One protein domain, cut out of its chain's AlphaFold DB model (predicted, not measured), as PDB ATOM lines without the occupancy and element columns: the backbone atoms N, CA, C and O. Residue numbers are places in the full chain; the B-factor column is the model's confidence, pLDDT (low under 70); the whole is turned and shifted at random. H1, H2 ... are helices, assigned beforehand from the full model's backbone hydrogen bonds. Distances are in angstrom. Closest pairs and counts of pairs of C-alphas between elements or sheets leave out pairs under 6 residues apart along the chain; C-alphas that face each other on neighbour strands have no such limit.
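This is residues 6 to 52 of the 309 residues of an uncharacterized protein of Chryseobacterium sp. G0201 (UniProt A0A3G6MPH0). With little regular structure, this domain is a helix, H1, from whose end a long loop folds back to bring the small H2 to H1's beginning, while a thin arm before H1 sticks out with residues 7 to 13 and 15 to 20. The printed part has 47 residues, with two named helices, H1 then H2, and no named strand; it is all helix by class, though the named elements hold only 15 residues. It is extended and flat, with a radius of gyration of the C-alphas of 16.8 A and spans of 50 by 26 by 10 A.

Find C-alpha 24 at (2.494, -0.594, 0.940); from there H1, residues 24 to 34, runs 15.4 A. H2, residues 47 to 50, ends at C-alpha 50, at (8.099, -5.308, 3.478).

H1 and H2 touch; look at their closest C-alphas, those of Pro 24 and Leu 49, 6.5 A apart. In H1 every O i to N i+4 pair is within hydrogen-bond range; H2 is too short for such a pair.

The C-alphas farthest apart, those of Gly 8 and Gly 41, are 50.2 A apart. The link from H1 to H2 is long, 12 residues, and the printed part has no cut. Look for pLDDT under 70 at residue 6 and residues 8 to 20.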
ATOM      1  N   ILE A   6      -9.106  24.366  17.373       60.81
ATOM      2  CA  ILE A   6      -9.976  24.522  16.213       60.81
ATOM      3  C   ILE A   6      -9.885  25.992  15.824       60.81
ATOM      4  O   ILE A   6     -10.025  26.855  16.696       60.81
ATOM      5  N   ASP A   7      -9.559  26.284  14.568       70.88
ATOM      6  CA  ASP A   7      -9.497  27.669  14.096       70.88
ATOM      7  C   ASP A   7     -10.903  28.255  13.851       70.88
ATOM      8  O   ASP A   7     -11.920  27.564  13.940       70.88
ATOM      9  N   GLY A   8     -10.971  29.552  13.540       56.19
ATOM     10  CA  GLY A   8     -12.237  30.235  13.242       56.19
ATOM     11  C   GLY A   8     -12.958  29.718  11.989       56.19
ATOM     12  O   GLY A   8     -14.140  30.000  11.813       56.19
ATOM     13  N   SER A   9     -12.275  28.935  11.151       64.81
ATOM     14  CA  SER A   9     -12.816  28.292   9.950       64.81
ATOM     15  C   SER A   9     -13.297  26.859  10.215       64.81
ATOM     16  O   SER A   9     -13.815  26.206   9.305       64.81
ATOM     17  N   GLY A  10     -13.151  26.368  11.453       54.12
ATOM     18  CA  GLY A  10     -13.544  25.027  11.872       54.12
ATOM     19  C   GLY A  10     -12.504  23.939  11.588       54.12
ATOM     20  O   GLY A  10     -12.808  22.762  11.777       54.12
ATOM     21  N   ASN A  11     -11.290  24.296  11.159       57.59
ATOM     22  CA  ASN A  11     -10.228  23.328  10.903       57.59
ATOM     23  C   ASN A  11      -9.647  22.831  12.226       57.59
ATOM     24  O   ASN A  11      -9.324  23.621  13.117       57.59
ATOM     25  N   ILE A  12      -9.506  21.514  12.352       58.28
ATOM     26  CA  ILE A  12      -8.987  20.875  13.558       58.28
ATOM     27  C   ILE A  12      -7.481  20.690  13.397       58.28
ATOM     28  O   ILE A  12      -7.025  19.873  12.604       58.28
ATOM     29  N   PHE A  13      -6.707  21.402  14.208       57.69
ATOM     30  CA  PHE A  13      -5.272  21.190  14.338       57.69
ATOM     31  C   PHE A  13      -5.044  20.349  15.587       57.69
ATOM     32  O   PHE A  13      -5.139  20.863  16.699       57.69
ATOM     33  N   ASN A  14      -4.805  19.047  15.419       59.97
ATOM     34  CA  ASN A  14      -4.577  18.110  16.520       59.97
ATOM     35  C   ASN A  14      -3.232  17.392  16.342       59.97
ATOM     36  O   ASN A  14      -3.087  16.553  15.463       59.97
ATOM     37  N   VAL A  15      -2.269  17.706  17.209       55.28
ATOM     38  CA  VAL A  15      -0.913  17.129  17.230       55.28
ATOM     39  C   VAL A  15      -0.841  15.742  17.884       55.28
ATOM     40  O   VAL A  15       0.229  15.147  17.906       55.28
ATOM     41  N   ASN A  16      -1.956  15.207  18.395       53.72
ATOM     42  CA  ASN A  16      -2.022  13.876  19.017       53.72
ATOM     43  C   ASN A  16      -2.671  12.814  18.112       53.72
ATOM     44  O   ASN A  16      -3.078  11.760  18.602       53.72
ATOM     45  N   ILE A  17      -2.845  13.087  16.818       56.50
ATOM     46  CA  ILE A  17      -3.361  12.083  15.887       56.50
ATOM     47  C   ILE A  17      -2.184  11.230  15.418       56.50
ATOM     48  O   ILE A  17      -1.285  11.723  14.744       56.50
ATOM     49  N   MET A  18      -2.191   9.945  15.775       55.88
ATOM     50  CA  MET A  18      -1.329   8.976  15.107       55.88
ATOM     51  C   MET A  18      -1.869   8.776  13.695       55.88
ATOM     52  O   MET A  18      -3.018   8.358  13.523       55.88
ATOM     53  N   HIS A  19      -1.063   9.112  12.691       57.44
ATOM     54  CA  HIS A  19      -1.407   8.811  11.311       57.44
ATOM     55  C   HIS A  19      -1.423   7.291  11.151       57.44
ATOM     56  O   HIS A  19      -0.484   6.631  11.602       57.44
ATOM     57  N   PRO A  20      -2.465   6.709  10.535       61.00
ATOM     58  CA  PRO A  20      -2.335   5.345  10.067       61.00
ATOM     59  C   PRO A  20      -1.187   5.343   9.055       61.00
ATOM     60  O   PRO A  20      -1.229   6.083   8.074       61.00
ATOM     61  N   CYS A  21      -0.156   4.552   9.325       70.38
ATOM     62  CA  CYS A  21       0.898   4.236   8.372       70.38
ATOM     63  C   CYS A  21       0.516   2.895   7.742       70.38
ATOM     64  O   CYS A  21       0.868   1.852   8.293       70.38
ATOM     65  N   PRO A  22      -0.305   2.870   6.679       78.62
ATOM     66  CA  PRO A  22      -0.646   1.622   6.026       78.62
ATOM     67  C   PRO A  22       0.598   1.019   5.372       78.62
ATOM     68  O   PRO A  22       1.462   1.715   4.831       78.62
ATOM     69  N   HIS A  23       0.658  -0.306   5.404       84.38
ATOM     70  CA  HIS A  23       1.706  -1.053   4.735       84.38
ATOM     71  C   HIS A  23       1.525  -0.955   3.201       84.38
ATOM     72  O   HIS A  23       0.401  -1.158   2.723       84.38
ATOM     73  N   PRO A  24       2.581  -0.703   2.401       83.81
ATOM     74  CA  PRO A  24       2.494  -0.594   0.940       83.81
ATOM     75  C   PRO A  24       1.817  -1.806   0.283       83.81
ATOM     76  O   PRO A  24       0.900  -1.655  -0.520       83.81
ATOM     77  N   ILE A  25       2.194  -3.017   0.706       87.19
ATOM     78  CA  ILE A  25       1.588  -4.277   0.237       87.19
ATOM     79  C   ILE A  25       0.071  -4.326   0.473       87.19
ATOM     80  O   ILE A  25      -0.672  -4.815  -0.378       87.19
ATOM     81  N   TYR A  26      -0.415  -3.815   1.609       88.44
ATOM     82  CA  TYR A  26      -1.851  -3.773   1.883       88.44
ATOM     83  C   TYR A  26      -2.572  -2.856   0.889       88.44
ATOM     84  O   TYR A  26      -3.593  -3.246   0.327       88.44
ATOM     85  N   LEU A  27      -2.013  -1.671   0.623       85.12
ATOM     86  CA  LEU A  27      -2.585  -0.721  -0.333       85.12
ATOM     87  C   LEU A  27      -2.615  -1.280  -1.755       85.12
ATOM     88  O   LEU A  27      -3.622  -1.125  -2.438       85.12
ATOM     89  N   LEU A  28      -1.555  -1.970  -2.180       84.94
ATOM     90  CA  LEU A  28      -1.514  -2.626  -3.485       84.94
ATOM     91  C   LEU A  28      -2.604  -3.700  -3.597       84.94
ATOM     92  O   LEU A  28      -3.362  -3.700  -4.561       84.94
ATOM     93  N   LYS A  29      -2.761  -4.564  -2.585       89.94
ATOM     94  CA  LYS A  29      -3.830  -5.579  -2.582       89.94
ATOM     95  C   LYS A  29      -5.225  -4.961  -2.676       89.94
ATOM     96  O   LYS A  29      -6.065  -5.484  -3.401       89.94
ATOM     97  N   VAL A  30      -5.473  -3.874  -1.946       88.00
ATOM     98  CA  VAL A  30      -6.764  -3.171  -1.981       88.00
ATOM     99  C   VAL A  30      -6.987  -2.510  -3.340       88.00
ATOM    100  O   VAL A  30      -8.034  -2.722  -3.931       88.00
ATOM    101  N   GLY A  31      -5.998  -1.794  -3.881       83.25
ATOM    102  CA  GLY A  31      -6.131  -1.112  -5.171       83.25
ATOM    103  C   GLY A  31      -6.380  -2.066  -6.344       83.25
ATOM    104  O   GLY A  31      -7.225  -1.786  -7.191       83.25
ATOM    105  N   PHE A  32      -5.702  -3.219  -6.375       88.50
ATOM    106  CA  PHE A  32      -5.978  -4.254  -7.377       88.50
ATOM    107  C   PHE A  32      -7.379  -4.844  -7.199       88.50
ATOM    108  O   PHE A  32      -8.105  -4.974  -8.183       88.50
ATOM    109  N   ARG A  33      -7.801  -5.112  -5.955       89.25
ATOM    110  CA  ARG A  33      -9.144  -5.631  -5.664       89.25
ATOM    111  C   ARG A  33     -10.246  -4.656  -6.066       89.25
ATOM    112  O   ARG A  33     -11.247  -5.087  -6.626       89.25
ATOM    113  N   ASP A  34     -10.053  -3.363  -5.826       83.81
ATOM    114  CA  ASP A  34     -10.994  -2.311  -6.227       83.81
ATOM    115  C   ASP A  34     -11.125  -2.225  -7.757       83.81
ATOM    116  O   ASP A  34     -12.190  -1.891  -8.276       83.81
ATOM    117  N   ALA A  35     -10.068  -2.587  -8.488       85.94
ATOM    118  CA  ALA A  35     -10.079  -2.741  -9.940       85.94
ATOM    119  C   ALA A  35     -10.583  -4.124 -10.417       85.94
ATOM    120  O   ALA A  35     -10.626  -4.369 -11.621       85.94
ATOM    121  N   GLY A  36     -10.980  -5.017  -9.503       89.94
ATOM    122  CA  GLY A  36     -11.492  -6.356  -9.810       89.94
ATOM    123  C   GLY A  36     -10.418  -7.427 -10.033       89.94
ATOM    124  O   GLY A  36     -10.723  -8.477 -10.593       89.94
ATOM    125  N   PHE A  37      -9.178  -7.182  -9.610       90.00
ATOM    126  CA  PHE A  37      -8.049  -8.097  -9.772       90.00
ATOM    127  C   PHE A  37      -7.495  -8.572  -8.423       90.00
ATOM    128  O   PHE A  37      -7.465  -7.828  -7.446       90.00
ATOM    129  N   ASP A  38      -6.969  -9.796  -8.387       90.94
ATOM    130  CA  ASP A  38      -6.220 -10.306  -7.239       90.94
ATOM    131  C   ASP A  38      -4.716 -10.151  -7.471       90.94
ATOM    132  O   ASP A  38      -4.154 -10.654  -8.444       90.94
ATOM    133  N   LEU A  39      -4.046  -9.445  -6.559       88.38
ATOM    134  CA  LEU A  39      -2.601  -9.260  -6.622       88.38
ATOM    135  C   LEU A  39      -1.875 -10.503  -6.091       88.38
ATOM    136  O   LEU A  39      -1.977 -10.826  -4.904       88.38
ATOM    137  N   VAL A  40      -1.096 -11.144  -6.962       91.31
ATOM    138  CA  VAL A  40      -0.238 -12.303  -6.671       91.31
ATOM    139  C   VAL A  40       1.166 -12.095  -7.250       91.31
ATOM    140  O   VAL A  40       1.346 -11.286  -8.158       91.31
ATOM    141  N   GLY A  41       2.158 -12.830  -6.740       88.44
ATOM    142  CA  GLY A  41       3.534 -12.828  -7.254       88.44
ATOM    143  C   GLY A  41       4.570 -12.188  -6.324       88.44
ATOM    144  O   GLY A  41       4.259 -11.761  -5.209       88.44
ATOM    145  N   ASP A  42       5.810 -12.130  -6.811       89.88
ATOM    146  CA  ASP A  42       7.025 -11.870  -6.019       89.88
ATOM    147  C   ASP A  42       7.059 -10.488  -5.351       89.88
ATOM    148  O   ASP A  42       7.719 -10.306  -4.328       89.88
ATOM    149  N   ILE A  43       6.276  -9.531  -5.861       86.06
ATOM    150  CA  ILE A  43       6.115  -8.187  -5.285       86.06
ATOM    151  C   ILE A  43       5.560  -8.212  -3.848       86.06
ATOM    152  O   ILE A  43       5.775  -7.279  -3.079       86.06
ATOM    153  N   LEU A  44       4.850  -9.278  -3.457       86.81
ATOM    154  CA  LEU A  44       4.341  -9.459  -2.090       86.81
ATOM    155  C   LEU A  44       5.431  -9.900  -1.098       86.81
ATOM    156  O   LEU A  44       5.259  -9.777   0.116       86.81
ATOM    157  N   SER A  45       6.528 -10.444  -1.613       90.12
ATOM    158  CA  SER A  45       7.692 -10.921  -0.862       90.12
ATOM    159  C   SER A  45       8.917 -10.025  -1.032       90.12
ATOM    160  O   SER A  45       9.978 -10.356  -0.515       90.12
ATOM    161  N   ASP A  46       8.780  -8.908  -1.748       88.81
ATOM    162  CA  ASP A  46       9.860  -7.954  -1.960       88.81
ATOM    163  C   ASP A  46      10.332  -7.375  -0.606       88.81
ATOM    164  O   ASP A  46       9.525  -6.759   0.103       88.81
ATOM    165  N   PRO A  47      11.608  -7.577  -0.218       85.81
ATOM    166  CA  PRO A  47      12.113  -7.133   1.082       85.81
ATOM    167  C   PRO A  47      12.031  -5.616   1.270       85.81
ATOM    168  O   PRO A  47      11.699  -5.138   2.352       85.81
ATOM    169  N   ASP A  48      12.264  -4.848   0.204       83.75
ATOM    170  CA  ASP A  48      12.222  -3.389   0.245       83.75
ATOM    171  C   ASP A  48      10.784  -2.886   0.459       83.75
ATOM    172  O   ASP A  48      10.565  -1.899   1.158       83.75
ATOM    173  N   LEU A  49       9.773  -3.588  -0.061       80.19
ATOM    174  CA  LEU A  49       8.363  -3.277   0.198       80.19
ATOM    175  C   LEU A  49       7.858  -3.761   1.562       80.19
ATOM    176  O   LEU A  49       6.908  -3.160   2.076       80.19
ATOM    177  N   GLN A  50       8.441  -4.819   2.134       83.00
ATOM    178  CA  GLN A  50       8.099  -5.308   3.478       83.00
ATOM    179  C   GLN A  50       8.641  -4.408   4.593       83.00
ATOM    180  O   GLN A  50       7.982  -4.237   5.617       83.00
ATOM    181  N   ASP A  51       9.787  -3.769   4.368       83.62
ATOM    182  CA  ASP A  51      10.413  -2.887   5.358       83.62
ATOM    183  C   ASP A  51       9.958  -1.417   5.247       83.62
ATOM    184  O   ASP A  51      10.395  -0.550   6.014       83.62
ATOM    185  N   ARG A  52       9.052  -1.104   4.309       80.69
ATOM    186  CA  ARG A  52       8.573   0.261   4.043       80.69
ATOM    187  C   ARG A  52       7.179   0.533   4.587       80.69
ATOM    188  O   ARG A  52       6.313  -0.328   4.680       80.69
TER     189      ARG A  52